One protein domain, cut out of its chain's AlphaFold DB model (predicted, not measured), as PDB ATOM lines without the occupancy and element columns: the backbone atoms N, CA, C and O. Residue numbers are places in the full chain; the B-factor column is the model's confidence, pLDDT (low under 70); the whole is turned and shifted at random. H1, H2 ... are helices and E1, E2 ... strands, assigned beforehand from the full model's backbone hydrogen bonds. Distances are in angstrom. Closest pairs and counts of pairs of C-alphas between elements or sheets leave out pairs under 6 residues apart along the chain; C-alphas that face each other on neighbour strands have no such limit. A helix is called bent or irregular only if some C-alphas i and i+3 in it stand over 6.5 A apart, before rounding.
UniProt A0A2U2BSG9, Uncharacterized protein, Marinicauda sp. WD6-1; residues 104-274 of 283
ATOM      1  N   ASP A 104     184.227 -85.828 362.749       95.25
ATOM      2  CA  ASP A 104     183.159 -85.679 361.755       95.25
ATOM      3  C   ASP A 104     182.595 -87.038 361.349       95.25
ATOM      4  O   ASP A 104     181.386 -87.257 361.424       95.25
ATOM      5  N   GLN A 105     183.476 -87.993 361.038       95.69
ATOM      6  CA  GLN A 105     183.073 -89.364 360.737       95.69
ATOM      7  C   GLN A 105     182.399 -90.036 361.942       95.69
ATOM      8  O   GLN A 105     181.416 -90.755 361.774       95.69
ATOM      9  N   ALA A 106     182.891 -89.801 363.164       96.94
ATOM     10  CA  ALA A 106     182.272 -90.349 364.372       96.94
ATOM     11  C   ALA A 106     180.857 -89.792 364.604       96.94
ATOM     12  O   ALA A 106     179.943 -90.552 364.919       96.94
ATOM     13  N   ARG A 107     180.655 -88.482 364.404       96.25
ATOM     14  CA  ARG A 107     179.335 -87.839 364.496       96.25
ATOM     15  C   ARG A 107     178.369 -88.365 363.442       96.25
ATOM     16  O   ARG A 107     177.232 -88.673 363.786       96.25
ATOM     17  N   TYR A 108     178.828 -88.503 362.200       96.81
ATOM     18  CA  TYR A 108     178.035 -89.073 361.109       96.81
ATOM     19  C   TYR A 108     177.587 -90.511 361.416       96.81
ATOM     20  O   TYR A 108     176.419 -90.867 361.258       96.81
ATOM     21  N   ASP A 109     178.496 -91.350 361.916       96.88
ATOM     22  CA  ASP A 109     178.161 -92.731 362.265       96.88
ATOM     23  C   ASP A 109     177.205 -92.809 363.468       96.88
ATOM     24  O   ASP A 109     176.331 -93.682 363.500       96.88
ATOM     25  N   LEU A 110     177.346 -91.899 364.441       95.69
ATOM     26  CA  LEU A 110     176.450 -91.799 365.593       95.69
ATOM     27  C   LEU A 110     175.038 -91.374 365.171       95.69
ATOM     28  O   LEU A 110     174.072 -91.994 365.615       95.69
ATOM     29  N   SER A 111     174.892 -90.381 364.289       96.19
ATOM     30  CA  SER A 111     173.571 -89.988 363.784       96.19
ATOM     31  C   SER A 111     172.918 -91.133 363.008       96.19
ATOM     32  O   SER A 111     171.777 -91.491 363.293       96.19
ATOM     33  N   ALA A 112     173.667 -91.807 362.129       95.31
ATOM     34  CA  ALA A 112     173.181 -92.984 361.408       95.31
ATOM     35  C   ALA A 112     172.837 -94.162 362.344       95.31
ATOM     36  O   ALA A 112     171.989 -95.002 362.035       95.31
ATOM     37  N   GLN A 113     173.512 -94.288 363.489       94.50
ATOM     38  CA  GLN A 113     173.147 -95.241 364.537       94.50
ATOM     39  C   GLN A 113     171.805 -94.864 365.178       94.50
ATOM     40  O   GLN A 113     170.912 -95.707 365.209       94.50
ATOM     41  N   MET A 114     171.642 -93.615 365.625       93.12
ATOM     42  CA  MET A 114     170.406 -93.127 366.251       93.12
ATOM     43  C   MET A 114     169.196 -93.236 365.317       93.12
ATOM     44  O   MET A 114     168.130 -93.675 365.742       93.12
ATOM     45  N   GLU A 115     169.360 -92.899 364.035       92.81
ATOM     46  CA  GLU A 115     168.313 -93.053 363.020       92.81
ATOM     47  C   GLU A 115     167.862 -94.510 362.904       92.81
ATOM     48  O   GLU A 115     166.665 -94.793 362.978       92.81
ATOM     49  N   ARG A 116     168.812 -95.449 362.799       90.00
ATOM     50  CA  ARG A 116     168.501 -96.882 362.736       90.00
ATOM     51  C   ARG A 116     167.797 -97.367 364.001       90.00
ATOM     52  O   ARG A 116     166.805 -98.077 363.878       90.00
ATOM     53  N   ASP A 117     168.267 -96.956 365.176       87.88
ATOM     54  CA  ASP A 117     167.665 -97.330 366.462       87.88
ATOM     55  C   ASP A 117     166.234 -96.778 366.598       87.88
ATOM     56  O   ASP A 117     165.342 -97.453 367.110       87.88
ATOM     57  N   SER A 118     165.981 -95.569 366.085       87.81
ATOM     58  CA  SER A 118     164.649 -94.953 366.104       87.81
ATOM     59  C   SER A 118     163.670 -95.600 365.118       87.81
ATOM     60  O   SER A 118     162.511 -95.830 365.460       87.81
ATOM     61  N   ALA A 119     164.129 -95.947 363.910       84.56
ATOM     62  CA  ALA A 119     163.318 -96.632 362.905       84.56
ATOM     63  C   ALA A 119     162.913 -98.035 363.380       84.56
ATOM     64  O   ALA A 119     161.813 -98.519 363.101       84.56
ATOM     65  N   GLU A 120     163.792 -98.678 364.143       74.44
ATOM     66  CA  GLU A 120     163.595-100.015 364.674       74.44
ATOM     67  C   GLU A 120     162.407-100.081 365.648       74.44
ATOM     68  O   GLU A 120     161.580-100.980 365.526       74.44
ATOM     69  N   LEU A 121     162.195 -99.055 366.479       69.44
ATOM     70  CA  LEU A 121     161.033 -98.957 367.380       69.44
ATOM     71  C   LEU A 121     159.670 -99.006 366.660       69.44
ATOM     72  O   LEU A 121     158.645 -99.250 367.295       69.44
ATOM     73  N   THR A 122     159.640 -98.785 365.343       68.19
ATOM     74  CA  THR A 122     158.404 -98.705 364.549       68.19
ATOM     75  C   THR A 122     158.112 -99.951 363.706       68.19
ATOM     76  O   THR A 122     157.040-100.037 363.105       68.19
ATOM     77  N   THR A 123     159.016-100.939 363.653       64.88
ATOM     78  CA  THR A 123     158.887-102.102 362.755       64.88
ATOM     79  C   THR A 123     159.162-103.434 363.459       64.88
ATOM     80  O   THR A 123     159.914-103.515 364.422       64.88
ATOM     81  N   ALA A 124     158.605-104.535 362.936       62.81
ATOM     82  CA  ALA A 124     158.879-105.893 363.431       62.81
ATOM     83  C   ALA A 124     160.356-106.335 363.268       62.81
ATOM     84  O   ALA A 124     160.746-107.383 363.782       62.81
ATOM     85  N   ALA A 125     161.181-105.541 362.572       58.56
ATOM     86  CA  ALA A 125     162.620-105.760 362.444       58.56
ATOM     87  C   ALA A 125     163.387-105.531 363.762       58.56
ATOM     88  O   ALA A 125     164.511-106.017 363.872       58.56
ATOM     89  N   ALA A 126     162.751-104.919 364.776       58.66
ATOM     90  CA  ALA A 126     163.290-104.722 366.128       58.66
ATOM     91  C   ALA A 126     163.794-105.967 366.847       58.66
ATOM     92  O   ALA A 126     164.560-105.889 367.801       58.66
ATOM     93  N   ILE A 127     163.356-107.137 366.397       60.66
ATOM     94  CA  ILE A 127     163.707-108.410 367.014       60.66
ATOM     95  C   ILE A 127     165.126-108.850 366.608       60.66
ATOM     96  O   ILE A 127     165.707-109.720 367.252       60.66
ATOM     97  N   GLN A 128     165.710-108.279 365.547       71.31
ATOM     98  CA  GLN A 128     166.951-108.807 364.976       71.31
ATOM     99  C   GLN A 128     168.226-108.133 365.483       71.31
ATOM    100  O   GLN A 128     169.291-108.753 365.396       71.31
ATOM    101  N   ARG A 129     168.171-106.905 366.017       82.56
ATOM    102  CA  ARG A 129     169.377-106.229 366.501       82.56
ATOM    103  C   ARG A 129     169.495-106.323 368.024       82.56
ATOM    104  O   ARG A 129     168.596-105.902 368.743       82.56
ATOM    105  N   PRO A 130     170.624-106.826 368.548       90.38
ATOM    106  CA  PRO A 130     170.866-106.786 369.980       90.38
ATOM    107  C   PRO A 130     170.948-105.336 370.491       90.38
ATOM    108  O   PRO A 130     171.479-104.475 369.776       90.38
ATOM    109  N   PRO A 131     170.477-105.050 371.716       91.62
ATOM    110  CA  PRO A 131     170.630-103.734 372.325       91.62
ATOM    111  C   PRO A 131     172.093-103.455 372.704       91.62
ATOM    112  O   PRO A 131     172.924-104.364 372.792       91.62
ATOM    113  N   THR A 132     172.411-102.183 372.948       94.62
ATOM    114  CA  THR A 132     173.661-101.802 373.619       94.62
ATOM    115  C   THR A 132     173.529-102.115 375.115       94.62
ATOM    116  O   THR A 132     172.559-101.658 375.721       94.62
ATOM    117  N   PRO A 133     174.463-102.865 375.728       96.19
ATOM    118  CA  PRO A 133     174.460-103.103 377.168       96.19
ATOM    119  C   PRO A 133     174.544-101.803 377.972       96.19
ATOM    120  O   PRO A 133     175.280-100.886 377.603       96.19
ATOM    121  N   GLU A 134     173.835-101.749 379.098       96.69
ATOM    122  CA  GLU A 134     173.939-100.642 380.052       96.69
ATOM    123  C   GLU A 134     175.328-100.616 380.710       96.69
ATOM    124  O   GLU A 134     175.899-101.662 381.023       96.69
ATOM    125  N   MET A 135     175.882 -99.421 380.918       97.19
ATOM    126  CA  MET A 135     177.181 -99.216 381.563       97.19
ATOM    127  C   MET A 135     176.953 -98.959 383.051       97.19
ATOM    128  O   MET A 135     176.452 -97.904 383.418       97.19
ATOM    129  N   VAL A 136     177.275 -99.927 383.913       97.25
ATOM    130  CA  VAL A 136     176.727 -99.940 385.288       97.25
ATOM    131  C   VAL A 136     177.659 -99.397 386.371       97.25
ATOM    132  O   VAL A 136     177.245 -99.237 387.515       97.25
ATOM    133  N   ASN A 137     178.929 -99.154 386.057       97.38
ATOM    134  CA  ASN A 137     179.960 -98.779 387.035       97.38
ATOM    135  C   ASN A 137     180.463 -97.341 386.872       97.38
ATOM    136  O   ASN A 137     181.543 -97.022 387.372       97.38
ATOM    137  N   ILE A 138     179.747 -96.514 386.113       96.62
ATOM    138  CA  ILE A 138     180.246 -95.218 385.682       96.62
ATOM    139  C   ILE A 138     179.131 -94.187 385.541       96.62
ATOM    140  O   ILE A 138     178.063 -94.481 385.007       96.62
ATOM    141  N   ASP A 139     179.418 -92.966 385.983       96.38
ATOM    142  CA  ASP A 139     178.543 -91.823 385.762       96.38
ATOM    143  C   ASP A 139     178.523 -91.437 384.271       96.38
ATOM    144  O   ASP A 139     179.579 -91.400 383.632       96.38
ATOM    145  N   PRO A 140     177.360 -91.089 383.688       93.31
ATOM    146  CA  PRO A 140     177.256 -90.764 382.263       93.31
ATOM    147  C   PRO A 140     178.202 -89.654 381.776       93.31
ATOM    148  O   PRO A 140     178.594 -89.649 380.610       93.31
ATOM    149  N   GLU A 141     178.588 -88.722 382.649       94.00
ATOM    150  CA  GLU A 141     179.528 -87.640 382.323       94.00
ATOM    151  C   GLU A 141     180.963 -88.154 382.117       94.00
ATOM    152  O   GLU A 141     181.656 -87.706 381.204       94.00
ATOM    153  N   GLU A 142     181.395 -89.162 382.880       95.75
ATOM    154  CA  GLU A 142     182.733 -89.760 382.750       95.75
ATOM    155  C   GLU A 142     182.892 -90.545 381.439       95.75
ATOM    156  O   GLU A 142     184.010 -90.751 380.964       95.75
ATOM    157  N   LEU A 143     181.792 -90.924 380.778       94.75
ATOM    158  CA  LEU A 143     181.840 -91.499 379.430       94.75
ATOM    159  C   LEU A 143     182.322 -90.500 378.376       94.75
ATOM    160  O   LEU A 143     182.731 -90.915 377.297       94.75
ATOM    161  N   GLN A 144     182.306 -89.198 378.664       94.44
ATOM    162  CA  GLN A 144     182.856 -88.168 377.777       94.44
ATOM    163  C   GLN A 144     184.361 -87.962 377.983       94.44
ATOM    164  O   GLN A 144     185.013 -87.305 377.171       94.44
ATOM    165  N   ARG A 145     184.934 -88.528 379.053       95.12
ATOM    166  CA  ARG A 145     186.343 -88.348 379.404       95.12
ATOM    167  C   ARG A 145     187.310 -88.835 378.319       95.12
ATOM    168  O   ARG A 145     188.290 -88.127 378.067       95.12
ATOM    169  N   PRO A 146     187.101 -89.995 377.666       96.50
ATOM    170  CA  PRO A 146     187.980 -90.413 376.590       96.50
ATOM    171  C   PRO A 146     187.846 -89.477 375.398       96.50
ATOM    172  O   PRO A 146     186.775 -89.322 374.814       96.50
ATOM    173  N   ARG A 147     188.975 -88.912 374.973       95.75
ATOM    174  CA  ARG A 147     189.080 -88.078 373.772       95.75
ATOM    175  C   ARG A 147     189.134 -88.916 372.493       95.75
ATOM    176  O   ARG A 147     189.950 -88.646 371.615       95.75
ATOM    177  N   LEU A 148     188.306 -89.955 372.418       97.12
ATOM    178  CA  LEU A 148     188.105 -90.835 371.270       97.12
ATOM    179  C   LEU A 148     186.693 -91.447 371.321       97.12
ATOM    180  O   LEU A 148     186.177 -91.638 372.422       97.12
ATOM    181  N   PRO A 149     186.083 -91.806 370.176       98.12
ATOM    182  CA  PRO A 149     184.811 -92.520 370.156       98.12
ATOM    183  C   PRO A 149     184.925 -93.865 370.877       98.12
ATOM    184  O   PRO A 149     185.747 -94.709 370.520       98.12
ATOM    185  N   MET A 150     184.089 -94.086 371.885       98.06
ATOM    186  CA  MET A 150     184.055 -95.357 372.602       98.06
ATOM    187  C   MET A 150     183.176 -96.341 371.845       98.06
ATOM    188  O   MET A 150     181.958 -96.178 371.773       98.06
ATOM    189  N   LEU A 151     183.800 -97.373 371.286       98.38
ATOM    190  CA  LEU A 151     183.122 -98.464 370.603       98.38
ATOM    191  C   LEU A 151     182.814 -99.589 371.579       98.38
ATOM    192  O   LEU A 151     183.719-100.144 372.205       98.38
ATOM    193  N   VAL A 152     181.535 -99.925 371.684       97.88
ATOM    194  CA  VAL A 152     181.029-100.968 372.572       97.88
ATOM    195  C   VAL A 152     180.203-101.995 371.792       97.88
ATOM    196  O   VAL A 152     179.433-101.616 370.904       97.88
ATOM    197  N   PRO A 153     180.350-103.298 372.076       97.62
ATOM    198  CA  PRO A 153     179.537-104.337 371.451       97.62
ATOM    199  C   PRO A 153     178.048-104.230 371.769       97.62
ATOM    200  O   PRO A 153     177.663-104.067 372.925       97.62
ATOM    201  N   ARG A 154     177.203-104.443 370.758       96.56
ATOM    202  CA  ARG A 154     175.779-104.736 370.938       96.56
ATOM    203  C   ARG A 154     175.548-106.233 371.052       96.56
ATOM    204  O   ARG A 154     175.670-106.979 370.072       96.56
ATOM    205  N   VAL A 155     175.191-106.674 372.249       95.31
ATOM    206  CA  VAL A 155     174.939-108.078 372.570       95.31
ATOM    207  C   VAL A 155     173.764-108.179 373.539       95.31
ATOM    208  O   VAL A 155     173.589-107.337 374.416       95.31
ATOM    209  N   ALA A 156     172.941-109.208 373.353       93.44
ATOM    210  CA  ALA A 156     171.902-109.551 374.313       93.44
ATOM    211  C   ALA A 156     172.537-110.263 375.515       93.44
ATOM    212  O   ALA A 156     173.621-110.836 375.392       93.44
ATOM    213  N   ASP A 157     171.856-110.217 376.658       94.69
ATOM    214  CA  ASP A 157     172.232-110.958 377.870       94.69
ATOM    215  C   ASP A 157     173.649-110.656 378.396       94.69
ATOM    216  O   ASP A 157     174.262-111.491 379.063       94.69
ATOM    217  N   ALA A 158     174.165-109.451 378.122       97.25
ATOM    218  CA  ALA A 158     175.415-108.971 378.704       97.25
ATOM    219  C   ALA A 158     175.324-108.917 380.230       97.25
ATOM    220  O   ALA A 158     174.343-108.410 380.790       97.25
ATOM    221  N   ARG A 159     176.376-109.397 380.897       97.88
ATOM    222  CA  ARG A 159     176.541-109.320 382.351       97.88
ATOM    223  C   ARG A 159     177.920-108.797 382.733       97.88
ATOM    224  O   ARG A 159     178.880-108.980 381.998       97.88
ATOM    225  N   THR A 160     178.062-108.208 383.912       97.62
ATOM    226  CA  THR A 160     179.353-107.675 384.387       97.62
ATOM    227  C   THR A 160     180.362-108.736 384.824       97.62
ATOM    228  O   THR A 160     181.554-108.457 384.891       97.62
ATOM    229  N   ALA A 161     179.889-109.941 385.131       94.81
ATOM    230  CA  ALA A 161     180.683-111.102 385.519       94.81
ATOM    231  C   ALA A 161     179.977-112.378 385.039       94.81
ATOM    232  O   ALA A 161     178.819-112.321 384.602       94.81
ATOM    233  N   SER A 162     180.646-113.530 385.138       89.00
ATOM    234  CA  SER A 162     180.018-114.810 384.800       89.00
ATOM    235  C   SER A 162     178.791-115.085 385.683       89.00
ATOM    236  O   SER A 162     178.639-114.533 386.780       89.00
ATOM    237  N   VAL A 163     177.889-115.946 385.199       80.75
ATOM    238  CA  VAL A 163     176.654-116.302 385.923       80.75
ATOM    239  C   VAL A 163     176.973-116.868 387.308       80.75
ATOM    240  O   VAL A 163     176.341-116.477 388.288       80.75
ATOM    241  N   ASP A 164     178.008-117.702 387.398       87.69
ATOM    242  CA  ASP A 164     178.445-118.338 388.645       87.69
ATOM    243  C   ASP A 164     179.071-117.351 389.643       87.69
ATOM    244  O   ASP A 164     179.136-117.626 390.839       87.69
ATOM    245  N   GLN A 165     179.503-116.179 389.167       90.31
ATOM    246  CA  GLN A 165     180.094-115.111 389.977       90.31
ATOM    247  C   GLN A 165     179.086-114.019 390.367       90.31
ATOM    248  O   GLN A 165     179.458-113.047 391.022       90.31
ATOM    249  N   GLY A 166     177.807-114.163 389.997       91.69
ATOM    250  CA  GLY A 166     176.748-113.239 390.410       91.69
ATOM    251  C   GLY A 166     176.732-111.901 389.663       91.69
ATOM    252  O   GLY A 166     176.267-110.906 390.216       91.69
ATOM    253  N   GLY A 167     177.215-111.857 388.416       93.38
ATOM    254  CA  GLY A 167     177.203-110.635 387.602       93.38
ATOM    255  C   GLY A 167     175.802-110.036 387.419       93.38
ATOM    256  O   GLY A 167     174.814-110.759 387.250       93.38
ATOM    257  N   VAL A 168     175.703-108.708 387.405       96.50
ATOM    258  CA  VAL A 168     174.459-107.985 387.071       96.50
ATOM    259  C   VAL A 168     174.363-107.771 385.565       96.50
ATOM    260  O   VAL A 168     175.367-107.911 384.871       96.50
ATOM    261  N   SER A 169     173.172-107.473 385.041       97.12
ATOM    262  CA  SER A 169     173.024-107.159 383.616       97.12
ATOM    263  C   SER A 169     173.760-105.862 383.276       97.12
ATOM    264  O   SER A 169     173.702-104.913 384.053       97.12
ATOM    265  N   GLY A 170     174.459-105.844 382.143       97.38
ATOM    266  CA  GLY A 170     175.220-104.694 381.668       97.38
ATOM    267  C   GLY A 170     176.696-104.999 381.425       97.38
ATOM    268  O   GLY A 170     177.108-106.147 381.262       97.38
ATOM    269  N   MET A 171     177.482-103.936 381.377       98.06
ATOM    270  CA  MET A 171     178.897-103.906 381.027       98.06
ATOM    271  C   MET A 171     179.636-102.985 381.999       98.06
ATOM    272  O   MET A 171     179.092-101.982 382.466       98.06
ATOM    273  N   LEU A 172     180.890-103.325 382.287       98.31
ATOM    274  CA  LEU A 172     181.808-102.470 383.029       98.31
ATOM    275  C   LEU A 172     182.636-101.643 382.047       98.31
ATOM    276  O   LEU A 172     183.115-102.168 381.048       98.31
ATOM    277  N   VAL A 173     182.824-100.359 382.329       98.31
ATOM    278  CA  VAL A 173     183.578 -99.428 381.488       98.31
ATOM    279  C   VAL A 173     184.566 -98.642 382.342       98.31
ATOM    280  O   VAL A 173     184.237 -98.143 383.415       98.31
ATOM    281  N   PHE A 174     185.801 -98.535 381.860       98.00
ATOM    282  CA  PHE A 174     186.930 -97.915 382.547       98.00
ATOM    283  C   PHE A 174     187.581 -96.874 381.626       98.00
ATOM    284  O   PHE A 174     188.578 -97.173 380.956       98.00
ATOM    285  N   PRO A 175     187.016 -95.660 381.530       97.38
ATOM    286  CA  PRO A 175     187.561 -94.615 380.682       97.38
ATOM    287  C   PRO A 175     188.762 -93.912 381.311       97.38
ATOM    288  O   PRO A 175     188.892 -93.774 382.527       97.38
ATOM    289  N   ARG A 176     189.635 -93.423 380.436       96.62
ATOM    290  CA  ARG A 176     190.750 -92.515 380.711       96.62
ATOM    291  C   ARG A 176     190.855 -91.528 379.550       96.62
ATOM    292  O   ARG A 176     190.259 -91.730 378.499       96.62
ATOM    293  N   ASP A 177     191.661 -90.488 379.709       95.00
ATOM    294  CA  ASP A 177     191.689 -89.337 378.795       95.00
ATOM    295  C   ASP A 177     191.938 -89.706 377.316       95.00
ATOM    296  O   ASP A 177     191.398 -89.070 376.412       95.00
ATOM    297  N   HIS A 178     192.724 -90.751 377.040       96.00
ATOM    298  CA  HIS A 178     193.092 -91.164 375.674       96.00
ATOM    299  C   HIS A 178     192.919 -92.664 375.407       96.00
ATOM    300  O   HIS A 178     193.328 -93.156 374.351       96.00
ATOM    301  N   VAL A 179     192.354 -93.392 376.374       97.31
ATOM    302  CA  VAL A 179     192.207 -94.851 376.355       97.31
ATOM    303  C   VAL A 179     190.929 -95.225 377.095       97.31
ATOM    304  O   VAL A 179     190.596 -94.596 378.093       97.31
ATOM    305  N   TYR A 180     190.242 -96.278 376.676       98.38
ATOM    306  CA  TYR A 180     189.220 -96.917 377.501       98.38
ATOM    307  C   TYR A 180     189.326 -98.437 377.408       98.38
ATOM    308  O   TYR A 180     189.862 -98.979 376.439       98.38
ATOM    309  N   ALA A 181     188.778 -99.107 378.415       98.56
ATOM    310  CA  ALA A 181     188.469-100.528 378.373       98.56
ATOM    311  C   ALA A 181     187.001-100.730 378.755       98.56
ATOM    312  O   ALA A 181     186.478-100.016 379.610       98.56
ATOM    313  N   ALA A 182     186.338-101.683 378.120       98.44
ATOM    314  CA  ALA A 182     184.974-102.079 378.418       98.44
ATOM    315  C   ALA A 182     184.899-103.606 378.466       98.44
ATOM    316  O   ALA A 182     185.398-104.259 377.553       98.44
ATOM    317  N   SER A 183     184.300-104.177 379.507       98.31
ATOM    318  CA  SER A 183     184.232-105.623 379.709       98.31
ATOM    319  C   SER A 183     182.829-106.099 380.071       98.31
ATOM    320  O   SER A 183     182.074-105.440 380.789       98.31
ATOM    321  N   MET A 184     182.467-107.265 379.548       98.38
ATOM    322  CA  MET A 184     181.206-107.940 379.833       98.38
ATOM    323  C   MET A 184     181.357-109.450 379.653       98.38
ATOM    324  O   MET A 184     182.312-109.931 379.051       98.38
ATOM    325  N   HIS A 185     180.370-110.194 380.122       98.06
ATOM    326  CA  HIS A 185     180.204-111.618 379.908       98.06
ATOM    327  C   HIS A 185     178.930-111.882 379.108       98.06
ATOM    328  O   HIS A 185     177.903-111.248 379.346       98.06
ATOM    329  N   VAL A 186     178.994-112.839 378.185       96.44
ATOM    330  CA  VAL A 186     177.851-113.344 377.414       96.44
ATOM    331  C   VAL A 186     177.931-114.865 377.412       96.44
ATOM    332  O   VAL A 186     178.784-115.448 376.744       96.44
ATOM    333  N   GLY A 187     177.065-115.517 378.188       94.19
ATOM    334  CA  GLY A 187     177.191-116.954 378.441       94.19
ATOM    335  C   GLY A 187     178.509-117.277 379.151       94.19
ATOM    336  O   GLY A 187     178.774-116.750 380.231       94.19
ATOM    337  N   ASP A 188     179.325-118.130 378.537       94.12
ATOM    338  CA  ASP A 188     180.657-118.528 379.010       94.12
ATOM    339  C   ASP A 188     181.805-117.699 378.401       94.12
ATOM    340  O   ASP A 188     182.978-117.954 378.678       94.12
ATOM    341  N   LEU A 189     181.472-116.685 377.597       96.75
ATOM    342  CA  LEU A 189     182.436-115.788 376.972       96.75
ATOM    343  C   LEU A 189     182.639-114.550 377.839       96.75
ATOM    344  O   LEU A 189     181.666-113.909 378.236       96.75
ATOM    345  N   ALA A 190     183.889-114.163 378.061       97.88
ATOM    346  CA  ALA A 190     184.256-112.822 378.497       97.88
ATOM    347  C   ALA A 190     184.686-112.008 377.270       97.88
ATOM    348  O   ALA A 190     185.540-112.437 376.494       97.88
ATOM    349  N   ILE A 191     184.075-110.845 377.075       98.38
ATOM    350  CA  ILE A 191     184.354-109.940 375.962       98.38
ATOM    351  C   ILE A 191     184.941-108.663 376.547       98.38
ATOM    352  O   ILE A 191     184.286-107.985 377.337       98.38
ATOM    353  N   GLU A 192     186.151-108.318 376.123       98.56
ATOM    354  CA  GLU A 192     186.792-107.043 376.430       98.56
ATOM    355  C   GLU A 192     186.971-106.243 375.140       98.56
ATOM    356  O   GLU A 192     187.398-106.772 374.118       98.56
ATOM    357  N   THR A 193     186.616-104.966 375.162       98.50
ATOM    358  CA  THR A 193     186.880-104.025 374.073       98.50
ATOM    359  C   THR A 193     187.739-102.897 374.605       98.50
ATOM    360  O   THR A 193     187.395-102.271 375.606       98.50
ATOM    361  N   THR A 194     188.844-102.615 373.927       98.56
ATOM    362  CA  THR A 194     189.719-101.495 374.264       98.56
ATOM    363  C   THR A 194     189.841-100.549 373.083       98.56
ATOM    364  O   THR A 194     189.750-100.959 371.923       98.56
ATOM    365  N   GLY A 195     190.047 -99.272 373.377       98.12
ATOM    366  CA  GLY A 195     190.366 -98.261 372.380       98.12
ATOM    367  C   GLY A 195     191.447 -97.334 372.902       98.12
ATOM    368  O   GLY A 195     191.450 -96.986 374.080       98.12
ATOM    369  N   SER A 196     192.367 -96.936 372.032       97.56
ATOM    370  CA  SER A 196     193.474 -96.042 372.348       97.56
ATOM    371  C   SER A 196     193.790 -95.147 371.161       97.56
ATOM    372  O   SER A 196     193.902 -95.612 370.025       97.56
ATOM    373  N   ARG A 197     194.005 -93.859 371.432       95.81
ATOM    374  CA  ARG A 197     194.600 -92.935 370.457       95.81
ATOM    375  C   ARG A 197     196.095 -92.709 370.674       95.81
ATOM    376  O   ARG A 197     196.681 -91.882 369.995       95.81
ATOM    377  N   ILE A 198     196.720 -93.422 371.611       95.19
ATOM    378  CA  ILE A 198     198.164 -93.344 371.853       95.19
ATOM    379  C   ILE A 198     198.895 -94.125 370.756       95.19
ATOM    380  O   ILE A 198     198.625 -95.309 370.535       95.19
ATOM    381  N   ILE A 199     199.847 -93.476 370.088       89.12
ATOM    382  CA  ILE A 199     200.675 -94.099 369.054       89.12
ATOM    383  C   ILE A 199     201.807 -94.879 369.737       89.12
ATOM    384  O   ILE A 199     202.801 -94.307 370.180       89.12
ATOM    385  N   ASN A 200     201.649 -96.202 369.833       79.69
ATOM    386  CA  ASN A 200     202.619 -97.085 370.500       79.69
ATOM    387  C   ASN A 200     203.791 -97.520 369.605       79.69
ATOM    388  O   ASN A 200     204.799 -98.008 370.114       79.69
ATOM    389  N   VAL A 201     203.674 -97.374 368.283       71.00
ATOM    390  CA  VAL A 201     204.733 -97.739 367.334       71.00
ATOM    391  C   VAL A 201     205.275 -96.456 366.711       71.00
ATOM    392  O   VAL A 201     204.536 -95.809 365.971       71.00
ATOM    393  N   PRO A 202     206.533 -96.065 366.979       58.41
ATOM    394  CA  PRO A 202     207.139 -94.951 366.266       58.41
ATOM    395  C   PRO A 202     207.186 -95.289 364.770       58.41
ATOM    396  O   PRO A 202     207.675 -96.354 364.390       58.41
ATOM    397  N   GLU A 203     206.671 -94.392 363.928       57.38
ATOM    398  CA  GLU A 203     206.405 -94.557 362.484       57.38
ATOM    399  C   GLU A 203     207.651 -94.805 361.594       57.38
ATOM    400  O   GLU A 203     207.603 -94.658 360.376       57.38
ATOM    401  N   GLY A 204     208.789 -95.216 362.158       60.94
ATOM    402  CA  GLY A 204     210.060 -95.343 361.442       60.94
ATOM    403  C   GLY A 204     210.301 -96.668 360.709       60.94
ATOM    404  O   GLY A 204     211.140 -96.707 359.809       60.94
ATOM    405  N   ASP A 205     209.610 -97.763 361.051       74.50
ATOM    406  CA  ASP A 205     209.859 -99.070 360.418       74.50
ATOM    407  C   ASP A 205     208.836 -99.392 359.317       74.50
ATOM    408  O   ASP A 205     207.817-100.057 359.525       74.50
ATOM    409  N   ALA A 206     209.155 -98.970 358.091       76.38
ATOM    410  CA  ALA A 206     208.351 -99.237 356.899       76.38
ATOM    411  C   ALA A 206     208.142-100.738 356.601       76.38
ATOM    412  O   ALA A 206     207.237-101.087 355.833       76.38
ATOM    413  N   ARG A 207     208.964-101.646 357.152       81.62
ATOM    414  CA  ARG A 207     208.753-103.099 357.023       81.62
ATOM    415  C   ARG A 207     207.698-103.580 358.005       81.62
ATOM    416  O   ARG A 207     206.859-104.394 357.623       81.62
ATOM    417  N   LEU A 208     207.722-103.068 359.234       75.25
ATOM    418  CA  LEU A 208     206.699-103.358 360.234       75.25
ATOM    419  C   LEU A 208     205.335-102.836 359.779       75.25
ATOM    420  O   LEU A 208     204.374-103.600 359.785       75.25
ATOM    421  N   VAL A 209     205.268-101.594 359.288       78.38
ATOM    422  CA  VAL A 209     204.031-101.019 358.730       78.38
ATOM    423  C   VAL A 209     203.505-101.882 357.585       78.38
ATOM    424  O   VAL A 209     202.345-102.283 357.608       78.38
ATOM    425  N   ARG A 210     204.357-102.265 356.622       81.12
ATOM    426  CA  ARG A 210     203.951-103.170 355.533       81.12
ATOM    427  C   ARG A 210     203.453-104.520 356.035       81.12
ATOM    428  O   ARG A 210     202.454-105.006 355.523       81.12
ATOM    429  N   ARG A 211     204.115-105.108 357.037       79.88
ATOM    430  CA  ARG A 211     203.685-106.377 357.642       79.88
ATOM    431  C   ARG A 211     202.304-106.240 358.277       79.88
ATOM    432  O   ARG A 211     201.453-107.087 358.028       79.88
ATOM    433  N   ILE A 212     202.079-105.177 359.046       75.38
ATOM    434  CA  ILE A 212     200.789-104.896 359.685       75.38
ATOM    435  C   ILE A 212     199.708-104.701 358.621       75.38
ATOM    436  O   ILE A 212     198.663-105.335 358.701       75.38
ATOM    437  N   LEU A 213     199.975-103.894 357.592       78.94
ATOM    438  CA  LEU A 213     199.033-103.670 356.496       78.94
ATOM    439  C   LEU A 213     198.723-104.962 355.728       78.94
ATOM    440  O   LEU A 213     197.572-105.193 355.388       78.94
ATOM    441  N   SER A 214     199.713-105.832 355.507       81.62
ATOM    442  CA  SER A 214     199.505-107.134 354.852       81.62
ATOM    443  C   SER A 214     198.795-108.173 355.725       81.62
ATOM    444  O   SER A 214     198.270-109.148 355.201       81.62
ATOM    445  N   ALA A 215     198.804-107.988 357.049       79.69
ATOM    446  CA  ALA A 215     198.113-108.855 358.001       79.69
ATOM    447  C   ALA A 215     196.644-108.450 358.205       79.69
ATOM    448  O   ALA A 215     195.921-109.121 358.946       79.69
ATOM    449  N   ARG A 216     196.206-107.346 357.588       85.44
ATOM    450  CA  ARG A 216     194.801-106.956 357.546       85.44
ATOM    451  C   ARG A 216     194.094-107.725 356.442       85.44
ATOM    452  O   ARG A 216     194.625-107.903 355.348       85.44
ATOM    453  N   ASP A 217     192.896-108.182 356.748       86.31
ATOM    454  CA  ASP A 217     192.000-108.773 355.762       86.31
ATOM    455  C   ASP A 217     191.250-107.702 354.947       86.31
ATOM    456  O   ASP A 217     191.520-106.503 355.044       86.31
ATOM    457  N   ALA A 218     190.289-108.151 354.134       83.25
ATOM    458  CA  ALA A 218     189.438-107.283 353.328       83.25
ATOM    459  C   ALA A 218     188.581-106.307 354.162       83.25
ATOM    460  O   ALA A 218     188.228-105.244 353.656       83.25
ATOM    461  N   ASP A 219     188.289-106.632 355.426       85.06
ATOM    462  CA  ASP A 219     187.535-105.774 356.348       85.06
ATOM    463  C   ASP A 219     188.447-104.765 357.075       85.06
ATOM    464  O   ASP A 219     187.976-103.961 357.885       85.06
ATOM    465  N   GLY A 220     189.761-104.802 356.814       89.81
ATOM    466  CA  GLY A 220     190.752-103.944 357.457       89.81
ATOM    467  C   GLY A 220     191.086-104.349 358.894       89.81
ATOM    468  O   GLY A 220     191.666-103.540 359.625       89.81
ATOM    469  N   VAL A 221     190.741-105.575 359.305       94.06
ATOM    470  CA  VAL A 221     190.968-106.079 360.667       94.06
ATOM    471  C   VAL A 221     192.052-107.156 360.690       94.06
ATOM    472  O   VAL A 221     192.352-107.797 359.684       94.06
ATOM    473  N   THR A 222     192.664-107.364 361.853       93.81
ATOM    474  CA  THR A 222     193.629-108.444 362.085       93.81
ATOM    475  C   THR A 222     193.136-109.308 363.234       93.81
ATOM    476  O   THR A 222     192.977-108.816 364.351       93.81
ATOM    477  N   VAL A 223     192.917-110.598 362.968       95.19
ATOM    478  CA  VAL A 223     192.466-111.577 363.968       95.19
ATOM    479  C   VAL A 223     193.623-112.491 364.360       95.19
ATOM    480  O   VAL A 223     194.237-113.127 363.506       95.19
ATOM    481  N   THR A 224     193.909-112.570 365.657       95.00
ATOM    482  CA  THR A 224     194.984-113.377 366.238       95.00
ATOM    483  C   THR A 224     194.408-114.322 367.283       95.00
ATOM    484  O   THR A 224     193.660-113.908 368.166       95.00
ATOM    485  N   ARG A 225     194.767-115.606 367.215       95.38
ATOM    486  CA  ARG A 225     194.443-116.559 368.282       95.38
ATOM    487  C   ARG A 225     195.396-116.341 369.455       95.38
ATOM    488  O   ARG A 225     196.611-116.334 369.270       95.38
ATOM    489  N   THR A 226     194.848-116.179 370.650       95.69
ATOM    490  CA  THR A 226     195.607-116.017 371.894       95.69
ATOM    491  C   THR A 226     195.515-117.290 372.733       95.69
ATOM    492  O   THR A 226     194.807-118.237 372.393       95.69
ATOM    493  N   ARG A 227     196.221-117.322 373.869       95.06
ATOM    494  CA  ARG A 227     196.127-118.433 374.834       95.06
ATOM    495  C   ARG A 227     194.767-118.536 375.538       95.06
ATOM    496  O   ARG A 227     194.515-119.544 376.179       95.06
ATOM    497  N   PHE A 228     193.941-117.492 375.463       95.31
ATOM    498  CA  PHE A 228     192.657-117.403 376.167       95.31
ATOM    499  C   PHE A 228     191.451-117.367 375.220       95.31
ATOM    500  O   PHE A 228     190.319-117.448 375.688       95.31
ATOM    501  N   GLY A 229     191.678-117.259 373.907       96.75
ATOM    502  CA  GLY A 229     190.628-117.215 372.892       96.75
ATOM    503  C   GLY A 229     191.090-116.511 371.617       96.75
ATOM    504  O   GLY A 229     192.125-116.867 371.047       96.75
ATOM    505  N   VAL A 230     190.348-115.495 371.174       97.38
ATOM    506  CA  VAL A 230     190.643-114.726 369.952       97.38
ATOM    507  C   VAL A 230     190.685-113.229 370.227       97.38
ATOM    508  O   VAL A 230     189.876-112.693 370.979       97.38
ATOM    509  N   GLU A 231     191.623-112.547 369.585       97.50
ATOM    510  CA  GLU A 231     191.757-111.094 369.598       97.50
ATOM    511  C   GLU A 231     191.592-110.552 368.178       97.50
ATOM    512  O   GLU A 231     192.225-111.039 367.243       97.50
ATOM    513  N   LEU A 232     190.753-109.535 368.007       97.19
ATOM    514  CA  LEU A 232     190.569-108.799 366.761       97.19
ATOM    515  C   LEU A 232     191.018-107.359 366.982       97.19
ATOM    516  O   LEU A 232     190.501-106.680 367.860       97.19
ATOM    517  N   SER A 233     191.958-106.883 366.171       96.50
ATOM    518  CA  SER A 233     192.479-105.515 366.221       96.50
ATOM    519  C   SER A 233     192.162-104.758 364.932       96.50
ATOM    520  O   SER A 233     192.169-105.338 363.844       96.50
ATOM    521  N   PHE A 234     191.845-103.468 365.046       96.12
ATOM    522  CA  PHE A 234     191.476-102.616 363.911       96.12
ATOM    523  C   PHE A 234     191.736-101.132 364.206       96.12
ATOM    524  O   PHE A 234     192.060-100.743 365.328       96.12
ATOM    525  N   THR A 235     191.607-100.284 363.186       94.44
ATOM    526  CA  THR A 235     191.712 -98.823 363.316       94.44
ATOM    527  C   THR A 235     190.424 -98.188 362.807       94.44
ATOM    528  O   THR A 235     189.955 -98.548 361.730       94.44
ATOM    529  N   ARG A 236     189.852 -97.234 363.548       96.00
ATOM    530  CA  ARG A 236     188.669 -96.463 363.123       96.00
ATOM    531  C   ARG A 236     188.748 -95.042 363.677       96.00
ATOM    532  O   ARG A 236     189.258 -94.831 364.770       96.00
ATOM    533  N   TYR A 237     188.291 -94.045 362.925       96.56
ATOM    534  CA  TYR A 237     188.345 -92.630 363.339       96.56
ATOM    535  C   TYR A 237     189.744 -92.112 363.724       96.56
ATOM    536  O   TYR A 237     189.830 -91.126 364.439       96.56
ATOM    537  N   GLY A 238     190.829 -92.772 363.306       93.88
ATOM    538  CA  GLY A 238     192.197 -92.426 363.720       93.88
ATOM    539  C   GLY A 238     192.662 -93.031 365.054       93.88
ATOM    540  O   GLY A 238     193.819 -92.863 365.411       93.88
ATOM    541  N   ALA A 239     191.825 -93.794 365.765       96.25
ATOM    542  CA  ALA A 239     192.220 -94.551 366.959       96.25
ATOM    543  C   ALA A 239     192.378 -96.052 366.667       96.25
ATOM    544  O   ALA A 239     191.758 -96.596 365.745       96.25
ATOM    545  N   ALA A 240     193.199 -96.724 367.472       96.38
ATOM    546  CA  ALA A 240     193.355 -98.173 367.468       96.38
ATOM    547  C   ALA A 240     192.383 -98.815 368.464       96.38
ATOM    548  O   ALA A 240     192.213 -98.316 369.575       96.38
ATOM    549  N   TYR A 241     191.788 -99.940 368.079       98.00
ATOM    550  CA  TYR A 241     190.867-100.704 368.916       98.00
ATOM    551  C   TYR A 241     191.239-102.181 368.912       98.00
ATOM    552  O   TYR A 241     191.775-102.694 367.922       98.00
ATOM    553  N   SER A 242     190.899-102.872 369.995       97.94
ATOM    554  CA  SER A 242     190.914-104.329 370.049       97.94
ATOM    555  C   SER A 242     189.656-104.878 370.710       97.94
ATOM    556  O   SER A 242     189.075-104.255 371.595       97.94
ATOM    557  N   ILE A 243     189.230-106.052 370.255       98.44
ATOM    558  CA  ILE A 243     188.204-106.884 370.875       98.44
ATOM    559  C   ILE A 243     188.879-108.192 371.261       98.44
ATOM    560  O   ILE A 243     189.406-108.889 370.395       98.44
ATOM    561  N   GLN A 244     188.829-108.548 372.534       98.31
ATOM    562  CA  GLN A 244     189.277-109.837 373.039       98.31
ATOM    563  C   GLN A 244     188.063-110.658 373.456       98.31
ATOM    564  O   GLN A 244     187.238-110.207 374.246       98.31
ATOM    565  N   VAL A 245     187.955-111.864 372.909       98.12
ATOM    566  CA  VAL A 245     186.972-112.871 373.312       98.12
ATOM    567  C   VAL A 245     187.727-113.967 374.041       98.12
ATOM    568  O   VAL A 245     188.625-114.592 373.472       98.12
ATOM    569  N   MET A 246     187.375-114.178 375.302       98.06
ATOM    570  CA  MET A 246     188.052-115.083 376.219       98.06
ATOM    571  C   MET A 246     187.076-116.128 376.757       98.06
ATOM    572  O   MET A 246     185.908-115.827 376.992       98.06
ATOM    573  N   CYS A 247     187.572-117.341 376.986       96.25
ATOM    574  CA  CYS A 247     186.820-118.446 377.578       96.25
ATOM    575  C   CYS A 247     187.625-119.096 378.700       96.25
ATOM    576  O   CYS A 247     188.855-119.033 378.704       96.25
ATOM    577  N   GLU A 248     186.935-119.794 379.600       94.00
ATOM    578  CA  GLU A 248     187.583-120.652 380.598       94.00
ATOM    579  C   GLU A 248     188.332-121.827 379.941       94.00
ATOM    580  O   GLU A 248     189.472-122.114 380.302       94.00
ATOM    581  N   ASP A 249     187.727-122.452 378.922       94.94
ATOM    582  CA  ASP A 249     188.325-123.536 378.133       94.94
ATOM    583  C   ASP A 249     188.400-123.164 376.638       94.94
ATOM    584  O   ASP A 249     187.518-123.524 375.846       94.94
ATOM    585  N   PRO A 250     189.436-122.416 376.220       93.94
ATOM    586  CA  PRO A 250     189.560-121.944 374.844       93.94
ATOM    587  C   PRO A 250     189.855-123.063 373.840       93.94
ATOM    588  O   PRO A 250     189.674-122.855 372.644       93.94
ATOM    589  N   GLU A 251     190.301-124.243 374.278       93.31
ATOM    590  CA  GLU A 251     190.598-125.353 373.368       93.31
ATOM    591  C   GLU A 251     189.349-126.159 373.012       93.31
ATOM    592  O   GLU A 251     189.255-126.679 371.894       93.31
ATOM    593  N   ASN A 252     188.371-126.225 373.917       95.62
ATOM    594  CA  ASN A 252     187.135-126.973 373.694       95.62
ATOM    595  C   ASN A 252     185.938-126.084 373.335       95.62
ATOM    596  O   ASN A 252     185.044-126.542 372.617       95.62
ATOM    597  N   ASN A 253     185.928-124.805 373.723       95.94
ATOM    598  CA  ASN A 253     184.882-123.876 373.307       95.94
ATOM    599  C   ASN A 253     185.086-123.444 371.839       95.94
ATOM    600  O   ASN A 253     186.099-122.855 371.463       95.94
ATOM    601  N   ALA A 254     184.111-123.746 370.973       95.56
ATOM    602  CA  ALA A 254     184.163-123.384 369.556       95.56
ATOM    603  C   ALA A 254     184.192-121.863 369.328       95.56
ATOM    604  O   ALA A 254     184.941-121.403 368.470       95.56
ATOM    605  N   ALA A 255     183.455-121.083 370.123       93.88
ATOM    606  CA  ALA A 255     183.372-119.634 369.973       93.88
ATOM    607  C   ALA A 255     184.723-118.941 370.227       93.88
ATOM    608  O   ALA A 255     185.047-117.980 369.535       93.88
ATOM    609  N   CYS A 256     185.546-119.469 371.138       95.12
ATOM    610  CA  CYS A 256     186.894-118.952 371.409       95.12
ATOM    611  C   CYS A 256     187.978-119.420 370.436       95.12
ATOM    612  O   CYS A 256     189.104-118.930 370.504       95.12
ATOM    613  N   ARG A 257     187.669-120.348 369.527       95.25
ATOM    614  CA  ARG A 257     188.584-120.767 368.450       95.25
ATOM    615  C   ARG A 257     188.200-120.176 367.105       95.25
ATOM    616  O   ARG A 257     189.065-120.044 366.241       95.25
ATOM    617  N   ASP A 258     186.920-119.867 366.928       96.06
ATOM    618  CA  ASP A 258     186.376-119.369 365.677       96.06
ATOM    619  C   ASP A 258     186.626-117.856 365.520       96.06
ATOM    620  O   ASP A 258     186.065-117.055 366.278       96.06
ATOM    621  N   PRO A 259     187.434-117.423 364.531       95.25
ATOM    622  CA  PRO A 259     187.630-116.004 364.252       95.25
ATOM    623  C   PRO A 259     186.328-115.279 363.869       95.25
ATOM    624  O   PRO A 259     186.236-114.064 364.073       95.25
ATOM    625  N   GLU A 260     185.304-115.977 363.359       96.19
ATOM    626  CA  GLU A 260     184.011-115.356 363.044       96.19
ATOM    627  C   GLU A 260     183.265-114.857 364.284       96.19
ATOM    628  O   GLU A 260     182.497-113.897 364.179       96.19
ATOM    629  N   THR A 261     183.527-115.412 365.471       96.19
ATOM    630  CA  THR A 261     182.952-114.905 366.726       96.19
ATOM    631  C   THR A 261     183.368-113.454 366.963       96.19
ATOM    632  O   THR A 261     182.515-112.580 367.145       96.19
ATOM    633  N   ALA A 262     184.671-113.164 366.886       96.44
ATOM    634  CA  ALA A 262     185.193-111.811 367.067       96.44
ATOM    635  C   ALA A 262     184.722-110.866 365.949       96.44
ATOM    636  O   ALA A 262     184.335-109.730 366.222       96.44
ATOM    637  N   ARG A 263     184.664-111.344 364.698       97.00
ATOM    638  CA  ARG A 263     184.133-110.555 363.569       97.00
ATOM    639  C   ARG A 263     182.653-110.224 363.729       97.00
ATOM    640  O   ARG A 263     182.224-109.116 363.418       97.00
ATOM    641  N   SER A 264     181.861-111.165 364.235       95.88
ATOM    642  CA  SER A 264     180.446-110.951 364.536       95.88
ATOM    643  C   SER A 264     180.253-109.873 365.603       95.88
ATOM    644  O   SER A 264     179.320-109.076 365.501       95.88
ATOM    645  N   ILE A 265     181.137-109.814 366.604       97.00
ATOM    646  CA  ILE A 265     181.151-108.746 367.614       97.00
ATOM    647  C   ILE A 265     181.567-107.411 366.981       97.00
ATOM    648  O   ILE A 265     180.866-106.417 367.154       97.00
ATOM    649  N   TYR A 266     182.637-107.397 366.179       97.62
ATOM    650  CA  TYR A 266     183.120-106.213 365.455       97.62
ATOM    651  C   TYR A 266     182.029-105.551 364.597       97.62
ATOM    652  O   TYR A 266     181.813-104.342 364.681       97.62
ATOM    653  N   ARG A 267     181.261-106.345 363.837       96.25
ATOM    654  CA  ARG A 267     180.142-105.858 363.005       96.25
ATOM    655  C   ARG A 267     178.989-105.246 363.812       96.25
ATOM    656  O   ARG A 267     178.140-104.567 363.241       96.25
ATOM    657  N   ARG A 268     178.941-105.501 365.121       96.12
ATOM    658  CA  ARG A 268     177.903-105.041 366.054       96.12
ATOM    659  C   ARG A 268     178.409-103.980 367.030       96.12
ATOM    660  O   ARG A 268     177.746-103.715 368.028       96.12
ATOM    661  N   LEU A 269     179.563-103.371 366.766       97.69
ATOM    662  CA  LEU A 269     180.028-102.239 367.555       97.69
ATOM    663  C   LEU A 269     179.141-101.011 367.338       97.69
ATOM    664  O   LEU A 269     178.725-100.707 366.218       97.69
ATOM    665  N   ALA A 270     178.913-100.284 368.420       97.25
ATOM    666  CA  ALA A 270     178.179 -99.033 368.461       97.25
ATOM    667  C   ALA A 270     178.980 -97.976 369.215       97.25
ATOM    668  O   ALA A 270     179.787 -98.309 370.083       97.25
ATOM    669  N   ILE A 271     178.751 -96.705 368.895       97.56
ATOM    670  CA  ILE A 271     179.311 -95.599 369.670       97.56
ATOM    671  C   ILE A 271     178.489 -95.486 370.957       97.56
ATOM    672  O   ILE A 271     177.273 -95.290 370.901       97.56
ATOM    673  N   GLY A 272     179.159 -95.667 372.096       95.62
ATOM    674  CA  GLY A 272     178.569 -95.613 373.436       95.62
ATOM    675  C   GLY A 272     179.073 -94.454 374.302       95.62
ATOM    676  O   GLY A 272     178.591 -94.286 375.415       95.62
ATOM    677  N   GLY A 273     180.034 -93.666 373.816       95.50
ATOM    678  CA  GLY A 273     180.634 -92.560 374.562       95.50
ATOM    679  C   GLY A 273     181.797 -91.903 373.820       95.50
ATOM    680  O   GLY A 273     182.054 -92.201 372.649       95.50
ATOM    681  N   GLY A 274     182.514 -91.043 374.536       94.06
ATOM    682  CA  GLY A 274     183.627 -90.238 374.053       94.06
ATOM    683  C   GLY A 274     183.201 -88.859 373.560       94.06
ATOM    684  O   GLY A 274     182.186 -88.720 372.878       94.06
TER     685      GLY A 274
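This is residues 104 to 274 of the 283 residues of an uncharacterized protein of Marinicauda sp. WD6-1 (UniProt A0A2U2BSG9). One twisted sheet of six strands makes a wall, and one of its faces is covered by helix H4 and a small two-stranded ribbon, E1 with E8. The long helix H1 packs by its residues 106 to 114 across E8, away from the wall, while H3 sits at the far end of a loop beyond the sheet, where residues 202 to 208 stick out. The printed part has 171 residues, with four named helices and eight named strands in the order H1, H2, E1, E2, E3, E4, H3, E5, E6, E7, H4, E8, and its class is mixed, helices and strands. The large sheet runs E2, E3, E4, E7, E6, E5, antiparallel throughout. The whole is compact, with a radius of gyration of the C-alphas of 16.6 A and spans of 49 by 43 by 31 A.

Find C-alpha 104 at (183.159, -85.679, 361.755); from there H1, residues 104 to 120, runs 24.4 A. H2, residues 124 to 127, is only just irregular: its C-alphas 124 and 127 are 6.52 A apart. After a long unnamed stretch, residues 128 to 149, you reach E1, residues 150 to 153. A second such stretch, residues 154 to 171, leads to E2, residues 172 to 176, 13.6 A long, beginning at C-alpha 172 (181.808, -102.470, 383.029). E3, residues 179 to 186, spans 23.4 A, and E4, residues 189 to 196, spans 23.1 A. H3 is residues 206 to 214, 12.0 A long, and E5 is residues 222 to 225. E6, residues 229 to 236, spans 23.0 A, and E7, residues 239 to 247, is the longest strand at 26.7 A. H4, residues 259 to 266, covers 10.8 A, and E8, residues 269 to 273, ends at C-alpha 273 (180.634, -92.560, 374.562).

Begin with the large sheet, whose edge strands are E2 and E5. E2, E3, E4 and again E5, E6, E7 form meanders, each strand the antiparallel neighbour of the one before, and each step in them is a hairpin. Look at N 174 and O 181, 2.8 A apart between E2 and E3, and at N 182 and O 193, 2.8 A between E3 and E4. E4, of the one meander, and E7, of the other, are antiparallel neighbours at 165 degrees, with N 192 and O 244 at 2.9 A. N 232 and O 243 are 2.8 A apart between E7 and E6, as are N 224 and O 231 between E5 and E6. H4 is on this sheet at a height of 8.3 A, over E6 and, only just, over E7, on which 3 of its C-alphas fall. On the local plane it stands at 43 degrees to E6, slantwise to the strands; the closest C-alphas of the two are those of Leu 232 and Ala 262, 6.2 A apart. E1 and E8 are antiparallel neighbours at 138 degrees, with N 152 and O 270 at 2.9 A. The closest C-alphas of E1 and E4 are those of Val 152 and Thr 193, 6.8 A apart. Farther out, those of Leu 110 in H1 and Ile 271 in E8 are 6.3 A apart. H1 and H2 are close but not clearly touching, with C-alphas 120 and 126 at 4.9 A. H3 is not on the large sheet and is apart from H1, H2 and H4. In H1, H3 and H4 every O i to N i+4 pair is within hydrogen-bond range; H2 is too short for such a pair.

The two C-alphas farthest apart are those of Ala 124 and Gly 204, 52.3 A. The printed part has no cut. The long links are H2 to E1, E1 to E2 and E7 to H4. Residues 202 to 208, of which 206 to 208 belong to H3, stand free. The mean pLDDT of the printed part is 91.7, and the model's confidence is under 70 at residues 121 to 127 and 202 to 204.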